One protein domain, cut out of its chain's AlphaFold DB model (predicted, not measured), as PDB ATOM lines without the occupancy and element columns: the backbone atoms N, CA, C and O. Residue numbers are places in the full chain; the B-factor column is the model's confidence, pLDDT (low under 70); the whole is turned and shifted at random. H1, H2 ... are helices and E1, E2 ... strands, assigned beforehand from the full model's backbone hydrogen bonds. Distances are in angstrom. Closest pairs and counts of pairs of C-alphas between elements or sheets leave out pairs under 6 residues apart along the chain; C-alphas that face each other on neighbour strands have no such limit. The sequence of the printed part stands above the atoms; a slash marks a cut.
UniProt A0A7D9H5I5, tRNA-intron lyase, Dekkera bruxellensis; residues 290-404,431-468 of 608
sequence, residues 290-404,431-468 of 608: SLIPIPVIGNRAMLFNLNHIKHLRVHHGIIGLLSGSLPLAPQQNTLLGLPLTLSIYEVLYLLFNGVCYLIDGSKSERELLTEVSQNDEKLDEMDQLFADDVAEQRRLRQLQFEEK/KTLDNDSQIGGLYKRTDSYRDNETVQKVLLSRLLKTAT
ATOM      1  N   SER A 290     -39.535 -37.572  49.027       73.31
ATOM      2  CA  SER A 290     -40.377 -37.412  47.830       73.31
ATOM      3  C   SER A 290     -40.265 -36.033  47.139       73.31
ATOM      4  O   SER A 290     -41.254 -35.516  46.612       73.31
ATOM      5  N   LEU A 291     -39.078 -35.416  47.123       88.62
ATOM      6  CA  LEU A 291     -38.829 -34.194  46.356       88.62
ATOM      7  C   LEU A 291     -38.739 -34.507  44.860       88.62
ATOM      8  O   LEU A 291     -37.964 -35.368  44.444       88.62
ATOM      9  N   ILE A 292     -39.471 -33.756  44.039       92.38
ATOM     10  CA  ILE A 292     -39.491 -33.961  42.588       92.38
ATOM     11  C   ILE A 292     -38.262 -33.297  41.938       92.38
ATOM     12  O   ILE A 292     -38.137 -32.069  42.004       92.38
ATOM     13  N   PRO A 293     -37.369 -34.049  41.265       92.88
ATOM     14  CA  PRO A 293     -36.338 -33.459  40.418       92.88
ATOM     15  C   PRO A 293     -36.964 -32.799  39.182       92.88
ATOM     16  O   PRO A 293     -37.681 -33.449  38.419       92.88
ATOM     17  N   ILE A 294     -36.646 -31.525  38.946       94.06
ATOM     18  CA  ILE A 294     -37.053 -30.769  37.754       94.06
ATOM     19  C   ILE A 294     -35.828 -30.545  36.848       94.06
ATOM     20  O   ILE A 294     -34.974 -29.709  37.161       94.06
ATOM     21  N   PRO A 295     -35.729 -31.263  35.716       92.62
ATOM     22  CA  PRO A 295     -34.718 -31.017  34.694       92.62
ATOM     23  C   PRO A 295     -34.752 -29.593  34.138       92.62
ATOM     24  O   PRO A 295     -35.798 -29.103  33.708       92.62
ATOM     25  N   VAL A 296     -33.580 -28.961  34.081       92.12
ATOM     26  CA  VAL A 296     -33.330 -27.731  33.325       92.12
ATOM     27  C   VAL A 296     -32.562 -28.099  32.057       92.12
ATOM     28  O   VAL A 296     -31.385 -28.450  32.118       92.12
ATOM     29  N   ILE A 297     -33.249 -28.047  30.916       88.50
ATOM     30  CA  ILE A 297     -32.734 -28.380  29.578       88.50
ATOM     31  C   ILE A 297     -32.736 -27.090  28.753       88.50
ATOM     32  O   ILE A 297     -33.722 -26.346  28.770       88.50
ATOM     33  N   GLY A 298     -31.612 -26.756  28.109       85.44
ATOM     34  CA  GLY A 298     -31.352 -25.389  27.650       85.44
ATOM     35  C   GLY A 298     -31.602 -24.375  28.780       85.44
ATOM     36  O   GLY A 298     -30.910 -24.389  29.799       85.44
ATOM     37  N   ASN A 299     -32.642 -23.546  28.633       86.75
ATOM     38  CA  ASN A 299     -33.140 -22.630  29.671       86.75
ATOM     39  C   ASN A 299     -34.633 -22.866  30.009       86.75
ATOM     40  O   ASN A 299     -35.369 -21.920  30.295       86.75
ATOM     41  N   ARG A 300     -35.116 -24.114  29.939       90.25
ATOM     42  CA  ARG A 300     -36.505 -24.498  30.256       90.25
ATOM     43  C   ARG A 300     -36.551 -25.570  31.340       90.25
ATOM     44  O   ARG A 300     -35.738 -26.487  31.340       90.25
ATOM     45  N   ALA A 301     -37.543 -25.475  32.223       93.81
ATOM     46  CA  ALA A 301     -37.875 -26.521  33.184       93.81
ATOM     47  C   ALA A 301     -38.801 -27.544  32.510       93.81
ATOM     48  O   ALA A 301     -39.880 -27.167  32.047       93.81
ATOM     49  N   MET A 302     -38.379 -28.806  32.409       92.19
ATOM     50  CA  MET A 302     -39.049 -29.824  31.591       92.19
ATOM     51  C   MET A 302     -39.162 -31.157  32.337       92.19
ATOM     52  O   MET A 302     -38.163 -31.684  32.808       92.19
ATOM     53  N   LEU A 303     -40.368 -31.716  32.429       91.69
ATOM     54  CA  LEU A 303     -40.639 -33.011  33.058       91.69
ATOM     55  C   LEU A 303     -41.073 -34.045  32.018       91.69
ATOM     56  O   LEU A 303     -41.867 -33.740  31.127       91.69
ATOM     57  N   PHE A 304     -40.582 -35.272  32.174       88.19
ATOM     58  CA  PHE A 304     -40.894 -36.407  31.304       88.19
ATOM     59  C   PHE A 304     -41.711 -37.449  32.089       88.19
ATOM     60  O   PHE A 304     -42.792 -37.822  31.646       88.19
ATOM     61  N   ASN A 305     -41.296 -37.769  33.317       88.44
ATOM     62  CA  ASN A 305     -42.009 -38.646  34.243       88.44
ATOM     63  C   ASN A 305     -43.513 -38.336  34.396       88.44
ATOM     64  O   ASN A 305     -43.917 -37.305  34.952       88.44
ATOM     65  N   LEU A 306     -44.362 -39.285  34.005       87.62
ATOM     66  CA  LEU A 306     -45.815 -39.164  34.097       87.62
ATOM     67  C   LEU A 306     -46.323 -39.171  35.542       87.62
ATOM     68  O   LEU A 306     -47.398 -38.634  35.802       87.62
ATOM     69  N   ASN A 307     -45.600 -39.767  36.490       89.56
ATOM     70  CA  ASN A 307     -46.017 -39.809  37.891       89.56
ATOM     71  C   ASN A 307     -45.684 -38.497  38.614       89.56
ATOM     72  O   ASN A 307     -46.547 -37.986  39.325       89.56
ATOM     73  N   HIS A 308     -44.529 -37.876  38.342       91.50
ATOM     74  CA  HIS A 308     -44.249 -36.501  38.778       91.50
ATOM     75  C   HIS A 308     -45.290 -35.521  38.215       91.50
ATOM     76  O   HIS A 308     -45.843 -34.714  38.959       91.50
ATOM     77  N   ILE A 309     -45.631 -35.632  36.923       92.50
ATOM     78  CA  ILE A 309     -46.650 -34.784  36.279       92.50
ATOM     79  C   ILE A 309     -48.033 -34.967  36.929       92.50
ATOM     80  O   ILE A 309     -48.691 -33.975  37.250       92.50
ATOM     81  N   LYS A 310     -48.470 -36.210  37.187       91.12
ATOM     82  CA  LYS A 310     -49.715 -36.484  37.934       91.12
ATOM     83  C   LYS A 310     -49.670 -35.884  39.339       91.12
ATOM     84  O   LYS A 310     -50.633 -35.234  39.732       91.12
ATOM     85  N   HIS A 311     -48.570 -36.065  40.072       92.56
ATOM     86  CA  HIS A 311     -48.432 -35.577  41.444       92.56
ATOM     87  C   HIS A 311     -48.526 -34.046  41.515       92.56
ATOM     88  O   HIS A 311     -49.322 -33.501  42.279       92.56
ATOM     89  N   LEU A 312     -47.783 -33.342  40.653       94.19
ATOM     90  CA  LEU A 312     -47.835 -31.882  40.530       94.19
ATOM     91  C   LEU A 312     -49.231 -31.365  40.160       94.19
ATOM     92  O   LEU A 312     -49.684 -30.354  40.703       94.19
ATOM     93  N   ARG A 313     -49.942 -32.082  39.287       93.12
ATOM     94  CA  ARG A 313     -51.301 -31.725  38.881       93.12
ATOM     95  C   ARG A 313     -52.336 -31.947  39.982       93.12
ATOM     96  O   ARG A 313     -53.157 -31.065  40.211       93.12
ATOM     97  N   VAL A 314     -52.295 -33.095  40.658       91.12
ATOM     98  CA  VAL A 314     -53.294 -33.495  41.664       91.12
ATOM     99  C   VAL A 314     -53.075 -32.789  43.003       91.12
ATOM    100  O   VAL A 314     -54.027 -32.240  43.545       91.12
ATOM    101  N   HIS A 315     -51.845 -32.764  43.526       90.88
ATOM    102  CA  HIS A 315     -51.570 -32.275  44.885       90.88
ATOM    103  C   HIS A 315     -51.171 -30.795  44.947       90.88
ATOM    104  O   HIS A 315     -51.277 -30.179  46.002       90.88
ATOM    105  N   HIS A 316     -50.733 -30.200  43.829       91.50
ATOM    106  CA  HIS A 316     -50.279 -28.802  43.800       91.50
ATOM    107  C   HIS A 316     -51.037 -27.921  42.790       91.50
ATOM    108  O   HIS A 316     -50.847 -26.701  42.776       91.50
ATOM    109  N   GLY A 317     -51.918 -28.493  41.958       92.94
ATOM    110  CA  GLY A 317     -52.665 -27.752  40.934       92.94
ATOM    111  C   GLY A 317     -51.744 -27.028  39.948       92.94
ATOM    112  O   GLY A 317     -51.951 -25.845  39.664       92.94
ATOM    113  N   ILE A 318     -50.682 -27.711  39.512       95.12
ATOM    114  CA  ILE A 318     -49.717 -27.253  38.506       95.12
ATOM    115  C   ILE A 318     -50.036 -27.965  37.191       95.12
ATOM    116  O   ILE A 318     -50.150 -29.189  37.159       95.12
ATOM    117  N   ILE A 319     -50.211 -27.202  36.113       92.56
ATOM    118  CA  ILE A 319     -50.670 -27.739  34.822       92.56
ATOM    119  C   ILE A 319     -49.545 -27.773  33.798       92.56
ATOM    120  O   ILE A 319     -49.520 -28.702  32.996       92.56
ATOM    121  N   GLY A 320     -48.636 -26.791  33.825       90.88
ATOM    122  CA  GLY A 320     -47.589 -26.593  32.831       90.88
ATOM    123  C   GLY A 320     -48.112 -26.474  31.395       90.88
ATOM    124  O   GLY A 320     -49.262 -26.114  31.135       90.88
ATOM    125  N   LEU A 321     -47.234 -26.790  30.445       89.06
ATOM    126  CA  LEU A 321     -47.497 -26.800  29.012       89.06
ATOM    127  C   LEU A 321     -46.953 -28.095  28.389       89.06
ATOM    128  O   LEU A 321     -45.740 -28.258  28.224       89.06
ATOM    129  N   LEU A 322     -47.851 -29.024  28.047       85.50
ATOM    130  CA  LEU A 322     -47.486 -30.267  27.361       85.50
ATOM    131  C   LEU A 322     -46.998 -29.946  25.945       85.50
ATOM    132  O   LEU A 322     -47.665 -29.234  25.188       85.50
ATOM    133  N   SER A 323     -45.802 -30.431  25.622       76.00
ATOM    134  CA  SER A 323     -45.063 -30.079  24.411       76.00
ATOM    135  C   SER A 323     -45.138 -31.206  23.384       76.00
ATOM    136  O   SER A 323     -45.010 -32.378  23.723       76.00
ATOM    137  N   GLY A 324     -45.328 -30.839  22.116       67.25
ATOM    138  CA  GLY A 324     -45.508 -31.778  21.010       67.25
ATOM    139  C   GLY A 324     -46.968 -31.938  20.577       67.25
ATOM    140  O   GLY A 324     -47.914 -31.527  21.252       67.25
ATOM    141  N   SER A 325     -47.141 -32.533  19.401       56.31
ATOM    142  CA  SER A 325     -48.437 -32.909  18.837       56.31
ATOM    143  C   SER A 325     -48.403 -34.371  18.428       56.31
ATOM    144  O   SER A 325     -47.459 -34.797  17.766       56.31
ATOM    145  N   LEU A 326     -49.462 -35.116  18.735       57.62
ATOM    146  CA  LEU A 326     -49.626 -36.460  18.194       57.62
ATOM    147  C   LEU A 326     -49.762 -36.397  16.665       57.62
ATOM    148  O   LEU A 326     -50.622 -35.649  16.185       57.62
ATOM    149  N   PRO A 327     -49.080 -37.272  15.903       53.06
ATOM    150  CA  PRO A 327     -49.347 -37.458  14.473       53.06
ATOM    151  C   PRO A 327     -50.820 -37.792  14.161       53.06
ATOM    152  O   PRO A 327     -51.291 -37.593  13.044       53.06
ATOM    153  N   LEU A 328     -51.565 -38.295  15.154       51.34
ATOM    154  CA  LEU A 328     -52.985 -38.651  15.057       51.34
ATOM    155  C   LEU A 328     -53.946 -37.505  15.410       51.34
ATOM    156  O   LEU A 328     -55.115 -37.585  15.043       51.34
ATOM    157  N   ALA A 329     -53.492 -36.458  16.105       52.94
ATOM    158  CA  ALA A 329     -54.345 -35.361  16.570       52.94
ATOM    159  C   ALA A 329     -53.705 -33.969  16.341       52.94
ATOM    160  O   ALA A 329     -53.579 -33.193  17.293       52.94
ATOM    161  N   PRO A 330     -53.353 -33.599  15.088       49.81
ATOM    162  CA  PRO A 330     -52.625 -32.364  14.745       49.81
ATOM    163  C   PRO A 330     -53.417 -31.051  14.948       49.81
ATOM    164  O   PRO A 330     -53.021 -29.991  14.460       49.81
ATOM    165  N   GLN A 331     -54.552 -31.109  15.650       51.38
ATOM    166  CA  GLN A 331     -55.371 -29.964  16.066       51.38
ATOM    167  C   GLN A 331     -55.434 -29.805  17.601       51.38
ATOM    168  O   GLN A 331     -56.062 -28.871  18.090       51.38
ATOM    169  N   GLN A 332     -54.769 -30.675  18.376       52.41
ATOM    170  CA  GLN A 332     -54.722 -30.638  19.850       52.41
ATOM    171  C   GLN A 332     -53.278 -30.491  20.375       52.41
ATOM    172  O   GLN A 332     -52.870 -31.117  21.355       52.41
ATOM    173  N   ASN A 333     -52.506 -29.623  19.712       51.38
ATOM    174  CA  ASN A 333     -51.040 -29.471  19.783       51.38
ATOM    175  C   ASN A 333     -50.513 -28.818  21.085       51.38
ATOM    176  O   ASN A 333     -49.584 -28.012  21.055       51.38
ATOM    177  N   THR A 334     -51.180 -29.045  22.217       52.16
ATOM    178  CA  THR A 334     -50.872 -28.415  23.522       52.16
ATOM    179  C   THR A 334     -51.314 -29.279  24.719       52.16
ATOM    180  O   THR A 334     -51.262 -28.839  25.863       52.16
ATOM    181  N   LEU A 335     -51.810 -30.499  24.473       53.88
ATOM    182  CA  LEU A 335     -52.396 -31.371  25.504       53.88
ATOM    183  C   LEU A 335     -51.880 -32.818  25.469       53.88
ATOM    184  O   LEU A 335     -52.258 -33.602  26.334       53.88
ATOM    185  N   LEU A 336     -51.096 -33.199  24.456       60.28
ATOM    186  CA  LEU A 336     -50.924 -34.602  24.058       60.28
ATOM    187  C   LEU A 336     -49.466 -34.925  23.668       60.28
ATOM    188  O   LEU A 336     -49.206 -35.454  22.589       60.28
ATOM    189  N   GLY A 337     -48.513 -34.589  24.538       72.00
ATOM    190  CA  GLY A 337     -47.097 -34.906  24.342       72.00
ATOM    191  C   GLY A 337     -46.237 -34.592  25.566       72.00
ATOM    192  O   GLY A 337     -46.533 -33.663  26.320       72.00
ATOM    193  N   LEU A 338     -45.182 -35.383  25.762       83.38
ATOM    194  CA  LEU A 338     -44.075 -35.063  26.663       83.38
ATOM    195  C   LEU A 338     -42.969 -34.334  25.882       83.38
ATOM    196  O   LEU A 338     -42.783 -34.627  24.700       83.38
ATOM    197  N   PRO A 339     -42.177 -33.457  26.528       87.69
ATOM    198  CA  PRO A 339     -42.221 -33.094  27.949       87.69
ATOM    199  C   PRO A 339     -43.364 -32.154  28.348       87.69
ATOM    200  O   PRO A 339     -43.878 -31.370  27.549       87.69
ATOM    201  N   LEU A 340     -43.672 -32.147  29.645       91.88
ATOM    202  CA  LEU A 340     -44.335 -31.019  30.285       91.88
ATOM    203  C   LEU A 340     -43.315 -29.905  30.551       91.88
ATOM    204  O   LEU A 340     -42.443 -30.055  31.403       91.88
ATOM    205  N   THR A 341     -43.443 -28.769  29.867       93.12
ATOM    206  CA  THR A 341     -42.678 -27.558  30.197       93.12
ATOM    207  C   THR A 341     -43.379 -26.807  31.331       93.12
ATOM    208  O   THR A 341     -44.571 -26.529  31.227       93.12
ATOM    209  N   LEU A 342     -42.662 -26.441  32.393       94.81
ATOM    210  CA  LEU A 342     -43.185 -25.594  33.474       94.81
ATOM    211  C   LEU A 342     -42.846 -24.118  33.234       94.81
ATOM    212  O   LEU A 342     -41.761 -23.786  32.751       94.81
ATOM    213  N   SER A 343     -43.754 -23.215  33.608       93.25
ATOM    214  CA  SER A 343     -43.459 -21.778  33.649       93.25
ATOM    215  C   SER A 343     -42.585 -21.415  34.856       93.25
ATOM    216  O   SER A 343     -42.581 -22.111  35.873       93.25
ATOM    217  N   ILE A 344     -41.880 -20.279  34.787       94.19
ATOM    218  CA  ILE A 344     -41.034 -19.805  35.897       94.19
ATOM    219  C   ILE A 344     -41.813 -19.663  37.213       94.19
ATOM    220  O   ILE A 344     -41.265 -19.926  38.274       94.19
ATOM    221  N   TYR A 345     -43.093 -19.287  37.153       95.38
ATOM    222  CA  TYR A 345     -43.921 -19.054  38.337       95.38
ATOM    223  C   TYR A 345     -44.350 -20.366  38.999       95.38
ATOM    224  O   TYR A 345     -44.342 -20.456  40.224       95.38
ATOM    225  N   GLU A 346     -44.620 -21.406  38.205       96.12
ATOM    226  CA  GLU A 346     -44.845 -22.769  38.701       96.12
ATOM    227  C   GLU A 346     -43.567 -23.346  39.332       96.12
ATOM    228  O   GLU A 346     -43.630 -23.928  40.413       96.12
ATOM    229  N   VAL A 347     -42.395 -23.128  38.721       96.06
ATOM    230  CA  VAL A 347     -41.102 -23.564  39.284       96.06
ATOM    231  C   VAL A 347     -40.778 -22.830  40.588       96.06
ATOM    232  O   VAL A 347     -40.457 -23.475  41.582       96.06
ATOM    233  N   LEU A 348     -40.901 -21.498  40.618       95.25
ATOM    234  CA  LEU A 348     -40.696 -20.694  41.828       95.25
ATOM    235  C   LEU A 348     -41.667 -21.100  42.943       95.25
ATOM    236  O   LEU A 348     -41.256 -21.173  44.096       95.25
ATOM    237  N   TYR A 349     -42.923 -21.416  42.615       95.56
ATOM    238  CA  TYR A 349     -43.914 -21.898  43.580       95.56
ATOM    239  C   TYR A 349     -43.537 -23.263  44.171       95.56
ATOM    240  O   TYR A 349     -43.612 -23.451  45.385       95.56
ATOM    241  N   LEU A 350     -43.103 -24.211  43.338       95.31
ATOM    242  CA  LEU A 350     -42.706 -25.544  43.796       95.31
ATOM    243  C   LEU A 350     -41.406 -25.515  44.611       95.31
ATOM    244  O   LEU A 350     -41.310 -26.222  45.613       95.31
ATOM    245  N   LEU A 351     -40.450 -24.652  44.250       94.31
ATOM    246  CA  LEU A 351     -39.253 -24.397  45.058       94.31
ATOM    247  C   LEU A 351     -39.627 -23.743  46.396       94.31
ATOM    248  O   LEU A 351     -39.195 -24.214  47.445       94.31
ATOM    249  N   PHE A 352     -40.464 -22.701  46.380       91.88
ATOM    250  CA  PHE A 352     -40.873 -21.960  47.580       91.88
ATOM    251  C   PHE A 352     -41.598 -22.838  48.606       91.88
ATOM    252  O   PHE A 352     -41.352 -22.706  49.801       91.88
ATOM    253  N   ASN A 353     -42.439 -23.767  48.148       90.44
ATOM    254  CA  ASN A 353     -43.135 -24.728  49.010       90.44
ATOM    255  C   ASN A 353     -42.322 -26.006  49.284       90.44
ATOM    256  O   ASN A 353     -42.839 -26.944  49.883       90.44
ATOM    257  N   GLY A 354     -41.060 -26.064  48.846       90.81
ATOM    258  CA  GLY A 354     -40.157 -27.176  49.130       90.81
ATOM    259  C   GLY A 354     -40.554 -28.510  48.498       90.81
ATOM    260  O   GLY A 354     -40.230 -29.547  49.059       90.81
ATOM    261  N   VAL A 355     -41.241 -28.492  47.352       92.44
ATOM    262  CA  VAL A 355     -41.742 -29.685  46.640       92.44
ATOM    263  C   VAL A 355     -40.699 -30.263  45.670       92.44
ATOM    264  O   VAL A 355     -40.760 -31.436  45.303       92.44
ATOM    265  N   CYS A 356     -39.740 -29.448  45.222       94.25
ATOM    266  CA  CYS A 356     -38.807 -29.804  44.154       94.25
ATOM    267  C   CYS A 356     -37.385 -29.256  44.353       94.25
ATOM    268  O   CYS A 356     -37.124 -28.431  45.230       94.25
ATOM    269  N   TYR A 357     -36.481 -29.696  43.479       94.19
ATOM    270  CA  TYR A 357     -35.149 -29.129  43.249       94.19
ATOM    271  C   TYR A 357     -34.813 -29.210  41.752       94.19
ATOM    272  O   TYR A 357     -35.405 -30.000  41.015       94.19
ATOM    273  N   LEU A 358     -33.880 -28.382  41.283       94.25
ATOM    274  CA  LEU A 358     -33.465 -28.340  39.878       94.25
ATOM    275  C   LEU A 358     -32.317 -29.327  39.610       94.25
ATOM    276  O   LEU A 358     -31.456 -29.506  40.470       94.25
ATOM    277  N   ILE A 359     -32.256 -29.919  38.414       92.38
ATOM    278  CA  ILE A 359     -31.114 -30.740  37.956       92.38
ATOM    279  C   ILE A 359     -30.640 -30.308  36.557       92.38
ATOM    280  O   ILE A 359     -31.449 -29.864  35.742       92.38
ATOM    281  N   ASP A 360     -29.337 -30.415  36.264       89.38
ATOM    282  CA  ASP A 360     -28.785 -30.045  34.947       89.38
ATOM    283  C   ASP A 360     -29.085 -31.123  33.899       89.38
ATOM    284  O   ASP A 360     -28.448 -32.178  33.868       89.38
ATOM    285  N   GLY A 361     -30.043 -30.851  33.014       86.12
ATOM    286  CA  GLY A 361     -30.394 -31.754  31.921       86.12
ATOM    287  C   GLY A 361     -29.471 -31.648  30.707       86.12
ATOM    288  O   GLY A 361     -29.462 -32.548  29.867       86.12
ATOM    289  N   SER A 362     -28.637 -30.604  30.623       81.94
ATOM    290  CA  SER A 362     -27.815 -30.323  29.437       81.94
ATOM    291  C   SER A 362     -26.628 -31.271  29.223       81.94
ATOM    292  O   SER A 362     -25.848 -31.080  28.290       81.94
ATOM    293  N   LYS A 363     -26.460 -32.309  30.050       77.56
ATOM    294  CA  LYS A 363     -25.572 -33.446  29.748       77.56
ATOM    295  C   LYS A 363     -26.328 -34.518  28.971       77.56
ATOM    296  O   LYS A 363     -25.932 -34.827  27.853       77.56
ATOM    297  N   SER A 364     -27.476 -34.962  29.477       77.31
ATOM    298  CA  SER A 364     -28.313 -35.965  28.806       77.31
ATOM    299  C   SER A 364     -28.966 -35.463  27.515       77.31
ATOM    300  O   SER A 364     -29.149 -36.244  26.591       77.31
ATOM    301  N   GLU A 365     -29.217 -34.156  27.404       79.44
ATOM    302  CA  GLU A 365     -29.529 -33.468  26.142       79.44
ATOM    303  C   GLU A 365     -28.445 -33.713  25.075       79.44
ATOM    304  O   GLU A 365     -28.747 -34.137  23.962       79.44
ATOM    305  N   ARG A 366     -27.166 -33.503  25.425       79.50
ATOM    306  CA  ARG A 366     -26.024 -33.698  24.515       79.50
ATOM    307  C   ARG A 366     -25.735 -35.172  24.240       79.50
ATOM    308  O   ARG A 366     -25.422 -35.501  23.100       79.50
ATOM    309  N   GLU A 367     -25.855 -36.042  25.239       77.50
ATOM    310  CA  GLU A 367     -25.731 -37.500  25.085       77.50
ATOM    311  C   GLU A 367     -26.765 -38.014  24.066       77.50
ATOM    312  O   GLU A 367     -26.385 -38.581  23.043       77.50
ATOM    313  N   LEU A 368     -28.054 -37.703  24.271       76.62
ATOM    314  CA  LEU A 368     -29.148 -38.103  23.384       76.62
ATOM    315  C   LEU A 368     -28.980 -37.548  21.961       76.62
ATOM    316  O   LEU A 368     -29.066 -38.304  20.998       76.62
ATOM    317  N   LEU A 369     -28.695 -36.248  21.810       77.88
ATOM    318  CA  LEU A 369     -28.477 -35.638  20.492       77.88
ATOM    319  C   LEU A 369     -27.281 -36.256  19.753       77.88
ATOM    320  O   LEU A 369     -27.331 -36.392  18.531       77.88
ATOM    321  N   THR A 370     -26.229 -36.647  20.476       81.50
ATOM    322  CA  THR A 370     -25.051 -37.306  19.892       81.50
ATOM    323  C   THR A 370     -25.386 -38.721  19.431       81.50
ATOM    324  O   THR A 370     -25.088 -39.058  18.289       81.50
ATOM    325  N   GLU A 371     -26.051 -39.528  20.265       76.56
ATOM    326  CA  GLU A 371     -26.466 -40.888  19.892       76.56
ATOM    327  C   GLU A 371     -27.416 -40.902  18.689       76.56
ATOM    328  O   GLU A 371     -27.224 -41.694  17.769       76.56
ATOM    329  N   VAL A 372     -28.410 -40.008  18.682       75.50
ATOM    330  CA  VAL A 372     -29.402 -39.882  17.604       75.50
ATOM    331  C   VAL A 372     -28.753 -39.429  16.293       75.50
ATOM    332  O   VAL A 372     -29.080 -39.950  15.233       75.50
ATOM    333  N   SER A 373     -27.806 -38.487  16.342       77.38
ATOM    334  CA  SER A 373     -27.214 -37.900  15.125       77.38
ATOM    335  C   SER A 373     -26.037 -38.693  14.548       77.38
ATOM    336  O   SER A 373     -25.553 -38.360  13.470       77.38
ATOM    337  N   GLN A 374     -25.543 -39.707  15.264       78.19
ATOM    338  CA  GLN A 374     -24.473 -40.600  14.801       78.19
ATOM    339  C   GLN A 374     -24.995 -41.960  14.317       78.19
ATOM    340  O   GLN A 374     -24.198 -42.800  13.903       78.19
ATOM    341  N   ASN A 375     -26.307 -42.203  14.393       78.75
ATOM    342  CA  ASN A 375     -26.885 -43.517  14.146       78.75
ATOM    343  C   ASN A 375     -28.256 -43.419  13.446       78.75
ATOM    344  O   ASN A 375     -29.305 -43.502  14.084       78.75
ATOM    345  N   ASP A 376     -28.222 -43.279  12.114       79.06
ATOM    346  CA  ASP A 376     -29.408 -43.324  11.241       79.06
ATOM    347  C   ASP A 376     -30.235 -44.618  11.454       79.06
ATOM    348  O   ASP A 376     -31.458 -44.573  11.376       79.06
ATOM    349  N   GLU A 377     -29.606 -45.755  11.795       79.00
ATOM    350  CA  GLU A 377     -30.312 -47.026  12.046       79.00
ATOM    351  C   GLU A 377     -31.157 -46.975  13.333       79.00
ATOM    352  O   GLU A 377     -32.296 -47.439  13.338       79.00
ATOM    353  N   LYS A 378     -30.652 -46.344  14.407       75.25
ATOM    354  CA  LYS A 378     -31.431 -46.053  15.630       75.25
ATOM    355  C   LYS A 378     -32.588 -45.092  15.364       75.25
ATOM    356  O   LYS A 378     -33.624 -45.207  16.013       75.25
ATOM    357  N   LEU A 379     -32.413 -44.129  14.456       74.75
ATOM    358  CA  LEU A 379     -33.486 -43.212  14.061       74.75
ATOM    359  C   LEU A 379     -34.620 -43.968  13.358       74.75
ATOM    360  O   LEU A 379     -35.770 -43.841  13.771       74.75
ATOM    361  N   ASP A 380     -34.289 -44.806  12.372       79.06
ATOM    362  CA  ASP A 380     -35.267 -45.655  11.679       79.06
ATOM    363  C   ASP A 380     -35.925 -46.678  12.637       79.06
ATOM    364  O   ASP A 380     -37.129 -46.929  12.534       79.06
ATOM    365  N   GLU A 381     -35.183 -47.233  13.606       80.38
ATOM    366  CA  GLU A 381     -35.723 -48.105  14.668       80.38
ATOM    367  C   GLU A 381     -36.716 -47.354  15.572       80.38
ATOM    368  O   GLU A 381     -37.816 -47.847  15.831       80.38
ATOM    369  N   MET A 382     -36.374 -46.142  16.024       73.19
ATOM    370  CA  MET A 382     -37.270 -45.309  16.833       73.19
ATOM    371  C   MET A 382     -38.545 -44.933  16.068       73.19
ATOM    372  O   MET A 382     -39.638 -45.058  16.624       73.19
ATOM    373  N   ASP A 383     -38.439 -44.530  14.799       75.62
ATOM    374  CA  ASP A 383     -39.600 -44.196  13.967       75.62
ATOM    375  C   ASP A 383     -40.497 -45.422  13.697       75.62
ATOM    376  O   ASP A 383     -41.725 -45.289  13.704       75.62
ATOM    377  N   GLN A 384     -39.930 -46.627  13.546       80.25
ATOM    378  CA  GLN A 384     -40.714 -47.870  13.478       80.25
ATOM    379  C   GLN A 384     -41.422 -48.182  14.803       80.25
ATOM    380  O   GLN A 384     -42.627 -48.435  14.797       80.25
ATOM    381  N   LEU A 385     -40.731 -48.088  15.943       78.81
ATOM    382  CA  LEU A 385     -41.332 -48.305  17.266       78.81
ATOM    383  C   LEU A 385     -42.477 -47.315  17.551       78.81
ATOM    384  O   LEU A 385     -43.519 -47.708  18.079       78.81
ATOM    385  N   PHE A 386     -42.329 -46.045  17.154       72.81
ATOM    386  CA  PHE A 386     -43.412 -45.061  17.235       72.81
ATOM    387  C   PHE A 386     -44.572 -45.378  16.281       72.81
ATOM    388  O   PHE A 386     -45.731 -45.178  16.652       72.81
ATOM    389  N   ALA A 387     -44.300 -45.872  15.068       75.25
ATOM    390  CA  ALA A 387     -45.339 -46.267  14.117       75.25
ATOM    391  C   ALA A 387     -46.148 -47.486  14.599       75.25
ATOM    392  O   ALA A 387     -47.374 -47.501  14.435       75.25
ATOM    393  N   ASP A 388     -45.489 -48.459  15.232       80.12
ATOM    394  CA  ASP A 388     -46.112 -49.684  15.738       80.12
ATOM    395  C   ASP A 388     -46.934 -49.452  17.016       80.12
ATOM    396  O   ASP A 388     -48.083 -49.899  17.059       80.12
ATOM    397  N   ASP A 389     -46.459 -48.673  18.003       73.44
ATOM    398  CA  ASP A 389     -47.306 -48.258  19.143       73.44
ATOM    399  C   ASP A 389     -48.541 -47.488  18.642       73.44
ATOM    400  O   ASP A 389     -49.677 -47.787  19.017       73.44
ATOM    401  N   VAL A 390     -48.361 -46.566  17.691       72.81
ATOM    402  CA  VAL A 390     -49.471 -45.852  17.045       72.81
ATOM    403  C   VAL A 390     -50.459 -46.806  16.355       72.81
ATOM    404  O   VAL A 390     -51.673 -46.557  16.377       72.81
ATOM    405  N   ALA A 391     -49.986 -47.893  15.743       78.25
ATOM    406  CA  ALA A 391     -50.832 -48.906  15.118       78.25
ATOM    407  C   ALA A 391     -51.566 -49.776  16.156       78.25
ATOM    408  O   ALA A 391     -52.772 -50.013  16.008       78.25
ATOM    409  N   GLU A 392     -50.894 -50.193  17.233       80.81
ATOM    410  CA  GLU A 392     -51.503 -50.940  18.334       80.81
ATOM    411  C   GLU A 392     -52.569 -50.097  19.045       80.81
ATOM    412  O   GLU A 392     -53.710 -50.537  19.197       80.81
ATOM    413  N   GLN A 393     -52.261 -48.845  19.389       72.81
ATOM    414  CA  GLN A 393     -53.210 -47.940  20.034       72.81
ATOM    415  C   GLN A 393     -54.453 -47.678  19.171       72.81
ATOM    416  O   GLN A 393     -55.569 -47.620  19.697       72.81
ATOM    417  N   ARG A 394     -54.310 -47.585  17.839       72.44
ATOM    418  CA  ARG A 394     -55.458 -47.552  16.909       72.44
ATOM    419  C   ARG A 394     -56.284 -48.841  16.985       72.44
ATOM    420  O   ARG A 394     -57.510 -48.764  17.062       72.44
ATOM    421  N   ARG A 395     -55.637 -50.010  16.991       80.81
ATOM    422  CA  ARG A 395     -56.299 -51.324  17.057       80.81
ATOM    423  C   ARG A 395     -57.059 -51.527  18.370       80.81
ATOM    424  O   ARG A 395     -58.225 -51.913  18.338       80.81
ATOM    425  N   LEU A 396     -56.437 -51.225  19.511       80.62
ATOM    426  CA  LEU A 396     -57.066 -51.312  20.832       80.62
ATOM    427  C   LEU A 396     -58.290 -50.388  20.930       80.62
ATOM    428  O   LEU A 396     -59.342 -50.801  21.417       80.62
ATOM    429  N   ARG A 397     -58.194 -49.165  20.393       70.19
ATOM    430  CA  ARG A 397     -59.314 -48.212  20.335       70.19
ATOM    431  C   ARG A 397     -60.457 -48.673  19.434       70.19
ATOM    432  O   ARG A 397     -61.614 -48.498  19.806       70.19
ATOM    433  N   GLN A 398     -60.156 -49.286  18.289       76.62
ATOM    434  CA  GLN A 398     -61.171 -49.870  17.407       76.62
ATOM    435  C   GLN A 398     -61.952 -50.984  18.124       76.62
ATOM    436  O   GLN A 398     -63.181 -50.988  18.090       76.62
ATOM    437  N   LEU A 399     -61.258 -51.870  18.848       83.62
ATOM    438  CA  LEU A 399     -61.890 -52.925  19.651       83.62
ATOM    439  C   LEU A 399     -62.760 -52.348  20.782       83.62
ATOM    440  O   LEU A 399     -63.912 -52.751  20.932       83.62
ATOM    441  N   GLN A 400     -62.264 -51.349  21.521       78.44
ATOM    442  CA  GLN A 400     -63.038 -50.647  22.558       78.44
ATOM    443  C   GLN A 400     -64.291 -49.956  21.997       78.44
ATOM    444  O   GLN A 400     -65.347 -49.981  22.631       78.44
ATOM    445  N   PHE A 401     -64.202 -49.355  20.807       76.81
ATOM    446  CA  PHE A 401     -65.350 -48.753  20.130       76.81
ATOM    447  C   PHE A 401     -66.375 -49.814  19.711       76.81
ATOM    448  O   PHE A 401     -67.563 -49.657  19.983       76.81
ATOM    449  N   GLU A 402     -65.933 -50.925  19.118       78.94
ATOM    450  CA  GLU A 402     -66.813 -52.041  18.762       78.94
ATOM    451  C   GLU A 402     -67.496 -52.662  19.986       78.94
ATOM    452  O   GLU A 402     -68.686 -52.964  19.930       78.94
ATOM    453  N   GLU A 403     -66.789 -52.821  21.106       84.00
ATOM    454  CA  GLU A 403     -67.390 -53.233  22.374       84.00
ATOM    455  C   GLU A 403     -68.429 -52.232  22.886       84.00
ATOM    456  O   GLU A 403     -69.514 -52.646  23.289       84.00
ATOM    457  N   LYS A 404     -68.121 -50.929  22.873       79.62
ATOM    458  CA  LYS A 404     -69.046 -49.866  23.299       79.62
ATOM    459  C   LYS A 404     -70.311 -49.871  22.433       79.62
ATOM    460  O   LYS A 404     -71.410 -49.787  22.970       79.62
ATOM    461  N   LYS A 431     -52.630 -42.717  24.359       67.31
ATOM    462  CA  LYS A 431     -51.916 -42.871  25.619       67.31
ATOM    463  C   LYS A 431     -50.499 -42.342  25.413       67.31
ATOM    464  O   LYS A 431     -49.698 -42.972  24.730       67.31
ATOM    465  N   THR A 432     -50.192 -41.201  26.016       69.12
ATOM    466  CA  THR A 432     -48.806 -40.753  26.171       69.12
ATOM    467  C   THR A 432     -48.067 -41.777  27.037       69.12
ATOM    468  O   THR A 432     -48.544 -42.127  28.121       69.12
ATOM    469  N   LEU A 433     -46.951 -42.305  26.532       70.62
ATOM    470  CA  LEU A 433     -46.035 -43.152  27.296       70.62
ATOM    471  C   LEU A 433     -45.132 -42.282  28.184       70.62
ATOM    472  O   LEU A 433     -45.185 -41.057  28.108       70.62
ATOM    473  N   ASP A 434     -44.361 -42.913  29.067       73.31
ATOM    474  CA  ASP A 434     -43.359 -42.216  29.876       73.31
ATOM    475  C   ASP A 434     -42.015 -42.217  29.139       73.31
ATOM    476  O   ASP A 434     -41.584 -43.265  28.651       73.31
ATOM    477  N   ASN A 435     -41.365 -41.055  29.062       71.50
ATOM    478  CA  ASN A 435     -40.126 -40.866  28.306       71.50
ATOM    479  C   ASN A 435     -38.881 -40.750  29.209       71.50
ATOM    480  O   ASN A 435     -37.777 -40.596  28.688       71.50
ATOM    481  N   ASP A 436     -39.012 -40.860  30.539       73.56
ATOM    482  CA  ASP A 436     -37.876 -40.819  31.481       73.56
ATOM    483  C   ASP A 436     -36.757 -41.811  31.115       73.56
ATOM    484  O   ASP A 436     -35.571 -41.487  31.186       73.56
ATOM    485  N   SER A 437     -37.131 -43.024  30.694       66.88
ATOM    486  CA  SER A 437     -36.194 -44.090  30.319       66.88
ATOM    487  C   SER A 437     -35.421 -43.787  29.033       66.88
ATOM    488  O   SER A 437     -34.263 -44.188  28.912       66.88
ATOM    489  N   GLN A 438     -36.026 -43.046  28.097       66.19
ATOM    490  CA  GLN A 438     -35.381 -42.600  26.858       66.19
ATOM    491  C   GLN A 438     -34.321 -41.523  27.132       66.19
ATOM    492  O   GLN A 438     -33.348 -41.412  26.393       66.19
ATOM    493  N   ILE A 439     -34.453 -40.779  28.237       68.81
ATOM    494  CA  ILE A 439     -33.449 -39.822  28.720       68.81
ATOM    495  C   ILE A 439     -32.688 -40.435  29.908       68.81
ATOM    496  O   ILE A 439     -32.471 -39.803  30.942       68.81
ATOM    497  N   GLY A 440     -32.241 -41.688  29.754       54.25
ATOM    498  CA  GLY A 440     -31.629 -42.528  30.795       54.25
ATOM    499  C   GLY A 440     -30.306 -42.032  31.412       54.25
ATOM    500  O   GLY A 440     -29.626 -42.785  32.113       54.25
ATOM    501  N   GLY A 441     -29.895 -40.788  31.161       65.38
ATOM    502  CA  GLY A 441     -28.856 -40.076  31.911       65.38
ATOM    503  C   GLY A 441     -29.388 -39.134  33.002       65.38
ATOM    504  O   GLY A 441     -28.670 -38.863  33.962       65.38
ATOM    505  N   LEU A 442     -30.643 -38.686  32.892       68.38
ATOM    506  CA  LEU A 442     -31.119 -37.437  33.492       68.38
ATOM    507  C   LEU A 442     -31.069 -37.433  35.024       68.38
ATOM    508  O   LEU A 442     -30.551 -36.504  35.633       68.38
ATOM    509  N   TYR A 443     -31.542 -38.513  35.645       72.75
ATOM    510  CA  TYR A 443     -31.642 -38.651  37.101       72.75
ATOM    511  C   TYR A 443     -30.399 -39.301  37.745       72.75
ATOM    512  O   TYR A 443     -30.437 -39.749  38.890       72.75
ATOM    513  N   LYS A 444     -29.257 -39.357  37.041       70.69
ATOM    514  CA  LYS A 444     -27.997 -39.871  37.606       70.69
ATOM    515  C   LYS A 444     -27.365 -38.833  38.545       70.69
ATOM    516  O   LYS A 444     -26.899 -37.788  38.093       70.69
ATOM    517  N   ARG A 445     -27.241 -39.183  39.835       68.00
ATOM    518  CA  ARG A 445     -26.711 -38.334  40.932       68.00
ATOM    519  C   ARG A 445     -27.612 -37.144  41.305       68.00
ATOM    520  O   ARG A 445     -27.100 -36.074  41.633       68.00
ATOM    521  N   THR A 446     -28.932 -37.336  41.287       77.00
ATOM    522  CA  THR A 446     -29.951 -36.391  41.798       77.00
ATOM    523  C   THR A 446     -29.547 -35.681  43.088       77.00
ATOM    524  O   THR A 446     -29.639 -34.460  43.182       77.00
ATOM    525  N   ASP A 447     -29.036 -36.435  44.054       74.38
ATOM    526  CA  ASP A 447     -28.787 -35.960  45.418       74.38
ATOM    527  C   ASP A 447     -27.650 -34.924  45.445       74.38
ATOM    528  O   ASP A 447     -27.723 -33.911  46.135       74.38
ATOM    529  N   SER A 448     -26.659 -35.083  44.557       82.31
ATOM    530  CA  SER A 448     -25.581 -34.099  44.369       82.31
ATOM    531  C   SER A 448     -26.051 -32.764  43.775       82.31
ATOM    532  O   SER A 448     -25.345 -31.764  43.901       82.31
ATOM    533  N   TYR A 449     -27.238 -32.728  43.155       84.00
ATOM    534  CA  TYR A 449     -27.914 -31.486  42.784       84.00
ATOM    535  C   TYR A 449     -28.785 -30.964  43.930       84.00
ATOM    536  O   TYR A 449     -28.743 -29.761  44.188       84.00
ATOM    537  N   ARG A 450     -29.546 -31.841  44.615       84.81
ATOM    538  CA  ARG A 450     -30.401 -31.513  45.777       84.81
ATOM    539  C   ARG A 450     -29.618 -30.680  46.791       84.81
ATOM    540  O   ARG A 450     -29.986 -29.537  47.041       84.81
ATOM    541  N   ASP A 451     -28.492 -31.201  47.267       84.88
ATOM    542  CA  ASP A 451     -27.763 -30.632  48.408       84.88
ATOM    543  C   ASP A 451     -26.826 -29.463  48.025       84.88
ATOM    544  O   ASP A 451     -26.283 -28.772  48.888       84.88
ATOM    545  N   ASN A 452     -26.624 -29.203  46.727       89.19
ATOM    546  CA  ASN A 452     -25.673 -28.202  46.238       89.19
ATOM    547  C   ASN A 452     -26.349 -26.848  45.943       89.19
ATOM    548  O   ASN A 452     -26.805 -26.574  44.830       89.19
ATOM    549  N   GLU A 453     -26.369 -25.971  46.953       88.75
ATOM    550  CA  GLU A 453     -26.947 -24.617  46.882       88.75
ATOM    551  C   GLU A 453     -26.387 -23.780  45.709       88.75
ATOM    552  O   GLU A 453     -27.136 -23.057  45.047       88.75
ATOM    553  N   THR A 454     -25.092 -23.916  45.401       89.06
ATOM    554  CA  THR A 454     -24.411 -23.217  44.296       89.06
ATOM    555  C   THR A 454     -24.992 -23.619  42.941       89.06
ATOM    556  O   THR A 454     -25.341 -22.758  42.131       89.06
ATOM    557  N   VAL A 455     -25.167 -24.922  42.706       90.31
ATOM    558  CA  VAL A 455     -25.731 -25.441  41.451       90.31
ATOM    559  C   VAL A 455     -27.215 -25.091  41.331       90.31
ATOM    560  O   VAL A 455     -27.650 -24.676  40.256       90.31
ATOM    561  N   GLN A 456     -27.985 -25.135  42.426       92.69
ATOM    562  CA  GLN A 456     -29.377 -24.660  42.425       92.69
ATOM    563  C   GLN A 456     -29.487 -23.182  41.995       92.69
ATOM    564  O   GLN A 456     -30.351 -22.839  41.185       92.69
ATOM    565  N   LYS A 457     -28.579 -22.310  42.462       91.62
ATOM    566  CA  LYS A 457     -28.514 -20.888  42.066       91.62
ATOM    567  C   LYS A 457     -28.187 -20.710  40.580       91.62
ATOM    568  O   LYS A 457     -28.867 -19.948  39.888       91.62
ATOM    569  N   VAL A 458     -27.205 -21.454  40.062       90.19
ATOM    570  CA  VAL A 458     -26.837 -21.453  38.633       90.19
ATOM    571  C   VAL A 458     -28.016 -21.897  37.760       90.19
ATOM    572  O   VAL A 458     -28.369 -21.198  36.808       90.19
ATOM    573  N   LEU A 459     -28.690 -22.998  38.104       92.38
ATOM    574  CA  LEU A 459     -29.837 -23.510  37.345       92.38
ATOM    575  C   LEU A 459     -31.040 -22.557  37.390       92.38
ATOM    576  O   LEU A 459     -31.650 -22.297  36.350       92.38
ATOM    577  N   LEU A 460     -31.337 -21.955  38.546       92.69
ATOM    578  CA  LEU A 460     -32.403 -20.958  38.654       92.69
ATOM    579  C   LEU A 460     -32.089 -19.694  37.834       92.69
ATOM    580  O   LEU A 460     -32.983 -19.171  37.169       92.69
ATOM    581  N   SER A 461     -30.830 -19.236  37.785       88.88
ATOM    582  CA  SER A 461     -30.455 -18.104  36.922       88.88
ATOM    583  C   SER A 461     -30.657 -18.388  35.427       88.88
ATOM    584  O   SER A 461     -31.106 -17.498  34.702       88.88
ATOM    585  N   ARG A 462     -30.390 -19.623  34.962       89.19
ATOM    586  CA  ARG A 462     -30.596 -20.033  33.560       89.19
ATOM    587  C   ARG A 462     -32.070 -19.915  33.183       89.19
ATOM    588  O   ARG A 462     -32.393 -19.332  32.152       89.19
ATOM    589  N   LEU A 463     -32.962 -20.389  34.058       90.31
ATOM    590  CA  LEU A 463     -34.408 -20.249  33.881       90.31
ATOM    591  C   LEU A 463     -34.842 -18.773  33.858       90.31
ATOM    592  O   LEU A 463     -35.551 -18.358  32.943       90.31
ATOM    593  N   LEU A 464     -34.388 -17.961  34.822       88.19
ATOM    594  CA  LEU A 464     -34.746 -16.538  34.917       88.19
ATOM    595  C   LEU A 464     -34.330 -15.739  33.669       88.19
ATOM    596  O   LEU A 464     -35.121 -14.929  33.188       88.19
ATOM    597  N   LYS A 465     -33.148 -16.014  33.092       80.50
ATOM    598  CA  LYS A 465     -32.642 -15.366  31.864       80.50
ATOM    599  C   LYS A 465     -33.514 -15.586  30.618       80.50
ATOM    600  O   LYS A 465     -33.384 -14.836  29.657       80.50
ATOM    601  N   THR A 466     -34.374 -16.606  30.592       68.69
ATOM    602  CA  THR A 466     -35.248 -16.920  29.438       68.69
ATOM    603  C   THR A 466     -36.739 -16.848  29.772       68.69
ATOM    604  O   THR A 466     -37.566 -16.764  28.868       68.69
ATOM    605  N   ALA A 467     -37.102 -16.809  31.055       62.41
ATOM    606  CA  ALA A 467     -38.483 -16.717  31.513       62.41
ATOM    607  C   ALA A 467     -39.249 -15.509  30.943       62.41
ATOM    608  O   ALA A 467     -40.426 -15.633  30.603       62.41
ATOM    609  N   THR A 468     -38.591 -14.350  30.853       58.97
ATOM    610  CA  THR A 468     -39.154 -13.088  30.351       58.97
ATOM    611  C   THR A 468     -38.047 -12.110  29.956       58.97
ATOM    612  O   THR A 468     -37.068 -11.994  30.687       58.97
TER     613      THR A 468
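Overview. This is residues 290 to 404 and 431 to 468 of the 608 residues of the protein "tRNA-intron lyase" of Dekkera bruxellensis (UniProt A0A7D9H5I5). A small twisted sheet of four short strands has H2 and H6 over one face, H1 on the opposite face beside the strands, and the short H5 over the edge strand E4. From the end of E4 the chain goes out through H3, turns a corner and runs on as the long helix H4, an arm set off from the sheet; the loop of residues 324 to 336, where the model's confidence is low, reaches from the sheet towards it. The printed part has 153 residues, with six named helices and four named strands in the order E1, E2, H1, E3, H2, E4, H3, H4, H5, H6. The sheet is mixed, in the order E3, E2, E1, E4, and the class is mixed, helices and strands. The whole is only just compact, close to loose, with a radius of gyration of the C-alphas of 17.4 A and spans of 54 by 40 by 30 A.

Arrangement. Strands E1, residues 292 to 297, and E2, residues 300 to 303, form a hairpin and are antiparallel, with N 302 and O 295 at 2.9 A. H1, residues 306 to 316, is on the sheet at a height of 6.3 A over it and lies over none of its strands; its closest C-alphas to E1 are those of His 308 and Ile 292, 6.6 A apart. E3, residues 340 to 342, is an edge strand antiparallel to E2, with N 303 and O 340 at 2.8 A. H2, residues 344 to 352, is on the opposite face from H1, at a height of 8.0 A over the sheet. E4, residues 356 to 360, is the other edge strand, parallel to E1, with N 296 and O 359 at 2.8 A. E3, H2 and E4 make a split strand-helix-strand unit, two strands running the same way with E2 and E1 between them in the sheet, and its crossover is right-handed. H3, residues 364 to 373, and H4, residues 376 to 404, are close but not clearly touching, about perpendicular at 79 degrees, with the C-alphas of Val 372 and Leu 379 closest at 6.3 A. H4 is not on the sheet. H5, residues 446 to 450, is over E4 at a height of 7.8 A over the sheet. H6, residues 453 to 467, is on the same face as H2, at a height of 8.7 A over the sheet. H6 and H2 only just touch, with 3 pairs of C-alphas within 8 A, made by residues 463 to 467 of H6 alone; the closest C-alphas, of Ala 467 and Ile 344, are 5.9 A apart, at a shallow tilt of 24 degrees, opposite ways. In H1, H2, H3, H4 and H5 every O i to N i+4 pair is within hydrogen-bond range; in H6, 10 of 11 are.

Along the chain. E1 begins at C-alpha 292, (-39.491, -33.961, 42.588), and is 15.7 A long; E4 is 13.6 A. H1 is 14.9 A, H3 13.9 A and H6 20.8 A. H4 is 41.9 A, from C-alpha 376 at (-29.408, -43.324, 11.241) to C-alpha 404 at (-69.046, -49.866, 23.299). H6 ends at C-alpha 467, (-38.483, -16.717, 31.513).

Size, cuts and confidence. The two C-alphas farthest apart are those of Glu 402 and Thr 454, 57.3 A. Residues 405 to 430 are not printed, and C-alphas 404 and 431 are 18.6 A apart across that cut. The link from H1 to E3, 23 residues, is long. Residues 395 to 404 of H4 stand free. The mean pLDDT of the printed part is 80.8; it is under 70 at residues 324 to 336, 431 to 432, 437 to 442, 445 and 466 to 468.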